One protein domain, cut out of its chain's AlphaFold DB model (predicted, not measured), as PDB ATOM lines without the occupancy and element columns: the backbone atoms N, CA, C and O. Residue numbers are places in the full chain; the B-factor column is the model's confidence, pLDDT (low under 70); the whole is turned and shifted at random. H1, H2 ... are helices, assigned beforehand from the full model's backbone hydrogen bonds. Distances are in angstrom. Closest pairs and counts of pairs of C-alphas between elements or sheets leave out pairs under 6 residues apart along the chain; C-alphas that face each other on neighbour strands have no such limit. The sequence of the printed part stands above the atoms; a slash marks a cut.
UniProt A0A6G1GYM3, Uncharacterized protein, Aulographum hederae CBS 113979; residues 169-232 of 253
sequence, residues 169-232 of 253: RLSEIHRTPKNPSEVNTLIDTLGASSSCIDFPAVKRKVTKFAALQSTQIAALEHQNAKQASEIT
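This is residues 169 to 232 of the 253 residues of an uncharacterized protein of Aulographum hederae CBS 113979 (UniProt A0A6G1GYM3). A lopsided helical hairpin: H2 is followed by the much longer H3, which folds back beside it and sticks out far beyond it as a free arm, residues 215 to 232. The tiny H1 lies near H2, on the side away from H3. The printed part has 64 residues with three named helices, H1, H2, H3 in order, and is all helix. It is only just extended, close to loose, with a radius of gyration of the C-alphas of 16.5 A, spanning 55 by 26 by 12 A.

H1 is residues 170 to 173, with C-alpha 170 at (110.853, 155.174, 128.539). H2, residues 180 to 193, measures 20.6 A. H3, residues 199 to 232, measures 49.3 A and ends at C-alpha 232, (116.400, 111.287, 140.444).

H2 and H3 form a hairpin and touch at a shallow tilt of 18 degrees, opposite ways; H3 does so with residues 199 to 214 alone. Their closest C-alphas, of Pro 180 and Ala 210, are 5.7 A apart. H1 and H2 are close but not clearly touching, their closest C-alphas, of Ile 173 and Leu 186, 7.4 A apart. H1 and H3 are apart. Every O i to N i+4 pair is within hydrogen-bond range in H3, 9 of 10 in H2; H1 is too short for one.

The C-alphas of Ser 195 and Thr 232 are the farthest apart, 55.8 A. The printed part has no cut and no long link. The pLDDT is under 70 at residues 169 to 174, 193 to 195 and 197.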
ATOM      1  N   ARG A 169     106.268 155.746 127.867       55.72
ATOM      2  CA  ARG A 169     107.118 155.906 129.042       55.72
ATOM      3  C   ARG A 169     108.382 155.114 128.743       55.72
ATOM      4  O   ARG A 169     108.297 153.934 128.429       55.72
ATOM      5  N   LEU A 170     109.540 155.766 128.818       53.78
ATOM      6  CA  LEU A 170     110.853 155.174 128.539       53.78
ATOM      7  C   LEU A 170     111.055 153.815 129.259       53.78
ATOM      8  O   LEU A 170     111.778 152.948 128.781       53.78
ATOM      9  N   SER A 171     110.338 153.598 130.368       57.41
ATOM     10  CA  SER A 171     110.241 152.329 131.096       57.41
ATOM     11  C   SER A 171     109.689 151.144 130.291       57.41
ATOM     12  O   SER A 171     110.103 150.020 130.545       57.41
ATOM     13  N   GLU A 172     108.774 151.361 129.346       59.03
ATOM     14  CA  GLU A 172     108.163 150.298 128.531       59.03
ATOM     15  C   GLU A 172     109.145 149.781 127.468       59.03
ATOM     16  O   GLU A 172     109.196 148.587 127.193       59.03
ATOM     17  N   ILE A 173     109.983 150.672 126.922       61.38
ATOM     18  CA  ILE A 173     110.985 150.357 125.889       61.38
ATOM     19  C   ILE A 173     112.175 149.593 126.493       61.38
ATOM     20  O   ILE A 173     112.765 148.736 125.842       61.38
ATOM     21  N   HIS A 174     112.535 149.894 127.744       62.06
ATOM     22  CA  HIS A 174     113.679 149.277 128.428       62.06
ATOM     23  C   HIS A 174     113.322 147.958 129.130       62.06
ATOM     24  O   HIS A 174     114.189 147.309 129.719       62.06
ATOM     25  N   ARG A 175     112.049 147.553 129.099       73.56
ATOM     26  CA  ARG A 175     111.597 146.311 129.714       73.56
ATOM     27  C   ARG A 175     111.926 145.135 128.801       73.56
ATOM     28  O   ARG A 175     111.509 145.095 127.649       73.56
ATOM     29  N   THR A 176     112.643 144.142 129.327       76.44
ATOM     30  CA  THR A 176     112.884 142.887 128.607       76.44
ATOM     31  C   THR A 176     111.555 142.144 128.414       76.44
ATOM     32  O   THR A 176     110.914 141.812 129.419       76.44
ATOM     33  N   PRO A 177     111.127 141.880 127.166       74.38
ATOM     34  CA  PRO A 177     109.895 141.146 126.906       74.38
ATOM     35  C   PRO A 177     110.049 139.696 127.366       74.38
ATOM     36  O   PRO A 177     111.085 139.066 127.147       74.38
ATOM     37  N   LYS A 178     109.016 139.163 128.020       78.31
ATOM     38  CA  LYS A 178     109.029 137.807 128.594       78.31
ATOM     39  C   LYS A 178     108.420 136.756 127.675       78.31
ATOM     40  O   LYS A 178     108.610 135.566 127.898       78.31
ATOM     41  N   ASN A 179     107.669 137.180 126.665       78.06
ATOM     42  CA  ASN A 179     107.021 136.293 125.709       78.06
ATOM     43  C   ASN A 179     107.066 136.897 124.290       78.06
ATOM     44  O   ASN A 179     107.199 138.113 124.129       78.06
ATOM     45  N   PRO A 180     106.942 136.072 123.236       77.88
ATOM     46  CA  PRO A 180     106.976 136.553 121.854       77.88
ATOM     47  C   PRO A 180     105.792 137.468 121.488       77.88
ATOM     48  O   PRO A 180     105.889 138.227 120.527       77.88
ATOM     49  N   SER A 181     104.689 137.435 122.244       80.06
ATOM     50  CA  SER A 181     103.552 138.346 122.042       80.06
ATOM     51  C   SER A 181     103.910 139.784 122.444       80.06
ATOM     52  O   SER A 181     103.656 140.712 121.683       80.06
ATOM     53  N   GLU A 182     104.606 139.960 123.571       81.94
ATOM     54  CA  GLU A 182     105.139 141.242 124.054       81.94
ATOM     55  C   GLU A 182     106.167 141.834 123.083       81.94
ATOM     56  O   GLU A 182     106.231 143.045 122.897       81.94
ATOM     57  N   VAL A 183     106.947 140.987 122.404       82.62
ATOM     58  CA  VAL A 183     107.843 141.443 121.331       82.62
ATOM     59  C   VAL A 183     107.036 142.063 120.186       82.62
ATOM     60  O   VAL A 183     107.393 143.130 119.690       82.62
ATOM     61  N   ASN A 184     105.930 141.436 119.777       84.56
ATOM     62  CA  ASN A 184     105.102 141.957 118.690       84.56
ATOM     63  C   ASN A 184     104.411 143.274 119.064       84.56
ATOM     64  O   ASN A 184     104.409 144.188 118.245       84.56
ATOM     65  N   THR A 185     103.889 143.405 120.290       83.56
ATOM     66  CA  THR A 185     103.243 144.649 120.747       83.56
ATOM     67  C   THR A 185     104.231 145.815 120.828       83.56
ATOM     68  O   THR A 185     103.908 146.929 120.407       83.56
ATOM     69  N   LEU A 186     105.460 145.565 121.295       80.94
ATOM     70  CA  LEU A 186     106.531 146.563 121.306       80.94
ATOM     71  C   LEU A 186     106.909 146.998 119.888       80.94
ATOM     72  O   LEU A 186     107.021 148.195 119.622       80.94
ATOM     73  N   ILE A 187     107.059 146.042 118.966       83.94
ATOM     74  CA  ILE A 187     107.367 146.354 117.569       83.94
ATOM     75  C   ILE A 187     106.220 147.150 116.945       83.94
ATOM     76  O   ILE A 187     106.477 148.162 116.310       83.94
ATOM     77  N   ASP A 188     104.962 146.769 117.149       83.62
ATOM     78  CA  ASP A 188     103.821 147.514 116.605       83.62
ATOM     79  C   ASP A 188     103.764 148.960 117.097       83.62
ATOM     80  O   ASP A 188     103.542 149.884 116.310       83.62
ATOM     81  N   THR A 189     104.066 149.174 118.374       79.25
ATOM     82  CA  THR A 189     104.079 150.523 118.944       79.25
ATOM     83  C   THR A 189     105.260 151.356 118.433       79.25
ATOM     84  O   THR A 189     105.116 152.548 118.157       79.25
ATOM     85  N   LEU A 190     106.426 150.734 118.228       76.19
ATOM     86  CA  LEU A 190     107.579 151.390 117.606       76.19
ATOM     87  C   LEU A 190     107.322 151.701 116.123       76.19
ATOM     88  O   LEU A 190     107.695 152.762 115.633       76.19
ATOM     89  N   GLY A 191     106.629 150.810 115.416       76.94
ATOM     90  CA  GLY A 191     106.245 150.990 114.020       76.94
ATOM     91  C   GLY A 191     105.301 152.161 113.808       76.94
ATOM     92  O   GLY A 191     105.499 152.929 112.872       76.94
ATOM     93  N   ALA A 192     104.335 152.343 114.712       72.88
ATOM     94  CA  ALA A 192     103.387 153.457 114.677       72.88
ATOM     95  C   ALA A 192     104.055 154.839 114.820       72.88
ATOM     96  O   ALA A 192     103.488 155.838 114.385       72.88
ATOM     97  N   SER A 193     105.255 154.901 115.405       66.00
ATOM     98  CA  SER A 193     106.047 156.132 115.552       66.00
ATOM     99  C   SER A 193     107.176 156.267 114.520       66.00
ATOM    100  O   SER A 193     107.826 157.311 114.467       66.00
ATOM    101  N   SER A 194     107.409 155.254 113.675       66.19
ATOM    102  CA  SER A 194     108.489 155.258 112.682       66.19
ATOM    103  C   SER A 194     107.972 155.565 111.272       66.19
ATOM    104  O   SER A 194     107.003 154.967 110.815       66.19
ATOM    105  N   SER A 195     108.665 156.432 110.530       65.94
ATOM    106  CA  SER A 195     108.390 156.698 109.106       65.94
ATOM    107  C   SER A 195     109.241 155.837 108.154       65.94
ATOM    108  O   SER A 195     109.481 156.222 107.011       65.94
ATOM    109  N   CYS A 196     109.777 154.708 108.630       71.19
ATOM    110  CA  CYS A 196     110.722 153.880 107.878       71.19
ATOM    111  C   CYS A 196     110.003 152.932 106.902       71.19
ATOM    112  O   CYS A 196     109.182 152.113 107.313       71.19
ATOM    113  N   ILE A 197     110.366 152.993 105.616       68.25
ATOM    114  CA  ILE A 197     109.779 152.174 104.536       68.25
ATOM    115  C   ILE A 197     110.084 150.675 104.733       68.25
ATOM    116  O   ILE A 197     109.249 149.821 104.439       68.25
ATOM    117  N   ASP A 198     111.244 150.346 105.309       80.06
ATOM    118  CA  ASP A 198     111.704 148.962 105.495       80.06
ATOM    119  C   ASP A 198     111.175 148.297 106.780       80.06
ATOM    120  O   ASP A 198     111.413 147.105 107.023       80.06
ATOM    121  N   PHE A 199     110.429 149.034 107.609       85.75
ATOM    122  CA  PHE A 199     109.936 148.563 108.903       85.75
ATOM    123  C   PHE A 199     109.164 147.225 108.843       85.75
ATOM    124  O   PHE A 199     109.430 146.349 109.674       85.75
ATOM    125  N   PRO A 200     108.282 146.965 107.851       83.69
ATOM    126  CA  PRO A 200     107.572 145.686 107.755       83.69
ATOM    127  C   PRO A 200     108.497 144.480 107.537       83.69
ATOM    128  O   PRO A 200     108.233 143.387 108.048       83.69
ATOM    129  N   ALA A 201     109.588 144.654 106.782       84.50
ATOM    130  CA  ALA A 201     110.564 143.594 106.546       84.50
ATOM    131  C   ALA A 201     111.364 143.287 107.821       84.50
ATOM    132  O   ALA A 201     111.579 142.115 108.150       84.50
ATOM    133  N   VAL A 202     111.743 144.328 108.568       84.88
ATOM    134  CA  VAL A 202     112.416 144.203 109.867       84.88
ATOM    135  C   VAL A 202     111.503 143.519 110.886       84.88
ATOM    136  O   VAL A 202     111.919 142.523 111.481       84.88
ATOM    137  N   LYS A 203     110.238 143.951 111.013       87.94
ATOM    138  CA  LYS A 203     109.238 143.328 111.899       87.94
ATOM    139  C   LYS A 203     109.148 141.818 111.672       87.94
ATOM    140  O   LYS A 203     109.297 141.049 112.615       87.94
ATOM    141  N   ARG A 204     108.996 141.371 110.418       86.31
ATOM    142  CA  ARG A 204     108.916 139.934 110.084       86.31
ATOM    143  C   ARG A 204     110.146 139.148 110.540       86.31
ATOM    144  O   ARG A 204     109.996 138.044 111.062       86.31
ATOM    145  N   LYS A 205     111.352 139.694 110.342       89.25
ATOM    146  CA  LYS A 205     112.603 139.035 110.754       89.25
ATOM    147  C   LYS A 205     112.685 138.900 112.273       89.25
ATOM    148  O   LYS A 205     112.989 137.813 112.759       89.25
ATOM    149  N   VAL A 206     112.366 139.967 113.004       88.56
ATOM    150  CA  VAL A 206     112.410 139.973 114.473       88.56
ATOM    151  C   VAL A 206     111.357 139.031 115.059       88.56
ATOM    152  O   VAL A 206     111.692 138.200 115.899       88.56
ATOM    153  N   THR A 207     110.116 139.065 114.563       86.69
ATOM    154  CA  THR A 207     109.057 138.145 115.005       86.69
ATOM    155  C   THR A 207     109.434 136.684 114.745       86.69
ATOM    156  O   THR A 207     109.263 135.837 115.622       86.69
ATOM    157  N   LYS A 208     109.995 136.372 113.565       89.44
ATOM    158  CA  LYS A 208     110.448 135.010 113.238       89.44
ATOM    159  C   LYS A 208     111.557 134.544 114.184       89.44
ATOM    160  O   LYS A 208     111.522 133.405 114.638       89.44
ATOM    161  N   PHE A 209     112.514 135.415 114.493       89.38
ATOM    162  CA  PHE A 209     113.587 135.114 115.437       89.38
ATOM    163  C   PHE A 209     113.051 134.845 116.852       89.38
ATOM    164  O   PHE A 209     113.378 133.817 117.437       89.38
ATOM    165  N   ALA A 210     112.164 135.704 117.366       88.81
ATOM    166  CA  ALA A 210     111.571 135.537 118.695       88.81
ATOM    167  C   ALA A 210     110.781 134.220 118.828       88.81
ATOM    168  O   ALA A 210     110.868 133.536 119.851       88.81
ATOM    169  N   ALA A 211     110.045 133.832 117.780       87.81
ATOM    170  CA  ALA A 211     109.327 132.561 117.742       87.81
ATOM    171  C   ALA A 211     110.286 131.359 117.791       87.81
ATOM    172  O   ALA A 211     110.086 130.455 118.599       87.81
ATOM    173  N   LEU A 212     111.349 131.373 116.979       90.31
ATOM    174  CA  LEU A 212     112.362 130.310 116.962       90.31
ATOM    175  C   LEU A 212     113.101 130.180 118.299       90.31
ATOM    176  O   LEU A 212     113.358 129.074 118.765       90.31
ATOM    177  N   GLN A 213     113.426 131.302 118.936       90.12
ATOM    178  CA  GLN A 213     114.090 131.282 120.234       90.12
ATOM    179  C   GLN A 213     113.179 130.687 121.317       90.12
ATOM    180  O   GLN A 213     113.632 129.890 122.135       90.12
ATOM    181  N   SER A 214     111.887 131.020 121.292       88.44
ATOM    182  CA  SER A 214     110.910 130.493 122.253       88.44
ATOM    183  C   SER A 214     110.748 128.972 122.130       88.44
ATOM    184  O   SER A 214     110.705 128.274 123.141       88.44
ATOM    185  N   THR A 215     110.710 128.434 120.903       90.06
ATOM    186  CA  THR A 215     110.625 126.979 120.690       90.06
ATOM    187  C   THR A 215     111.905 126.263 121.110       90.06
ATOM    188  O   THR A 215     111.837 125.182 121.693       90.06
ATOM    189  N   GLN A 216     113.070 126.867 120.862       94.06
ATOM    190  CA  GLN A 216     114.352 126.314 121.293       94.06
ATOM    191  C   GLN A 216     114.477 126.280 122.820       94.06
ATOM    192  O   GLN A 216     114.915 125.269 123.362       94.06
ATOM    193  N   ILE A 217     114.061 127.346 123.513       91.06
ATOM    194  CA  ILE A 217     114.028 127.387 124.983       91.06
ATOM    195  C   ILE A 217     113.137 126.262 125.517       91.06
ATOM    196  O   ILE A 217     113.598 125.477 126.338       91.06
ATOM    197  N   ALA A 218     111.922 126.102 124.983       90.94
ATOM    198  CA  ALA A 218     111.017 125.031 125.404       90.94
ATOM    199  C   ALA A 218     111.605 123.624 125.166       90.94
ATOM    200  O   ALA A 218     111.464 122.731 126.004       90.94
ATOM    201  N   ALA A 219     112.300 123.415 124.042       95.12
ATOM    202  CA  ALA A 219     112.963 122.144 123.752       95.12
ATOM    203  C   ALA A 219     114.105 121.844 124.739       95.12
ATOM    204  O   ALA A 219     114.236 120.708 125.204       95.12
ATOM    205  N   LEU A 220     114.907 122.855 125.086       95.25
ATOM    206  CA  LEU A 220     115.978 122.737 126.078       95.25
ATOM    207  C   LEU A 220     115.425 122.503 127.488       95.25
ATOM    208  O   LEU A 220     115.939 121.656 128.214       95.25
ATOM    209  N   GLU A 221     114.351 123.191 127.869       94.75
ATOM    210  CA  GLU A 221     113.666 122.979 129.149       94.75
ATOM    211  C   GLU A 221     113.118 121.553 129.268       94.75
ATOM    212  O   GLU A 221     113.287 120.910 130.305       94.75
ATOM    213  N   HIS A 222     112.545 121.008 128.190       95.88
ATOM    214  CA  HIS A 222     112.097 119.616 128.150       95.88
ATOM    215  C   HIS A 222     113.261 118.623 128.316       95.88
ATOM    216  O   HIS A 222     113.147 117.643 129.055       95.88
ATOM    217  N   GLN A 223     114.404 118.875 127.669       95.19
ATOM    218  CA  GLN A 223     115.606 118.053 127.855       95.19
ATOM    219  C   GLN A 223     116.134 118.122 129.291       95.19
ATOM    220  O   GLN A 223     116.419 117.079 129.878       95.19
ATOM    221  N   ASN A 224     116.194 119.319 129.879       93.25
ATOM    222  CA  ASN A 224     116.600 119.510 131.270       93.25
ATOM    223  C   ASN A 224     115.674 118.759 132.237       93.25
ATOM    224  O   ASN A 224     116.153 118.111 133.167       93.25
ATOM    225  N   ALA A 225     114.358 118.786 132.004       94.00
ATOM    226  CA  ALA A 225     113.392 118.040 132.811       94.00
ATOM    227  C   ALA A 225     113.600 116.519 132.711       94.00
ATOM    228  O   ALA A 225     113.541 115.815 133.723       94.00
ATOM    229  N   LYS A 226     113.902 116.007 131.511       95.12
ATOM    230  CA  LYS A 226     114.224 114.589 131.297       95.12
ATOM    231  C   LYS A 226     115.517 114.183 132.011       95.12
ATOM    232  O   LYS A 226     115.545 113.176 132.707       95.12
ATOM    233  N   GLN A 227     116.576 114.977 131.883       93.12
ATOM    234  CA  GLN A 227     117.838 114.710 132.580       93.12
ATOM    235  C   GLN A 227     117.663 114.761 134.103       93.12
ATOM    236  O   GLN A 227     118.222 113.936 134.823       93.12
ATOM    237  N   ALA A 228     116.849 115.691 134.611       91.69
ATOM    238  CA  ALA A 228     116.546 115.777 136.033       91.69
ATOM    239  C   ALA A 228     115.835 114.514 136.549       91.69
ATOM    240  O   ALA A 228     116.191 114.020 137.621       91.69
ATOM    241  N   SER A 229     114.883 113.955 135.793       88.75
ATOM    242  CA  SER A 229     114.206 112.716 136.188       88.75
ATOM    243  C   SER A 229     115.150 111.507 136.161       88.75
ATOM    244  O   SER A 229     115.162 110.714 137.106       88.75
ATOM    245  N   GLU A 230     116.029 111.408 135.160       90.94
ATOM    246  CA  GLU A 230     117.085 110.387 135.107       90.94
ATOM    247  C   GLU A 230     118.015 110.472 136.326       90.94
ATOM    248  O   GLU A 230     118.258 109.462 136.990       90.94
ATOM    249  N   ILE A 231     118.452 111.679 136.703       88.56
ATOM    250  CA  ILE A 231     119.252 111.897 137.915       88.56
ATOM    251  C   ILE A 231     118.487 111.445 139.165       88.56
ATOM    252  O   ILE A 231     119.079 110.820 140.043       88.56
ATOM    253  N   THR A 232     117.186 111.732 139.280       85.25
ATOM    254  CA  THR A 232     116.400 111.287 140.444       85.25
ATOM    255  C   THR A 232     116.257 109.770 140.528       85.25
ATOM    256  O   THR A 232     116.312 109.234 141.631       85.25
TER     257      THR A 232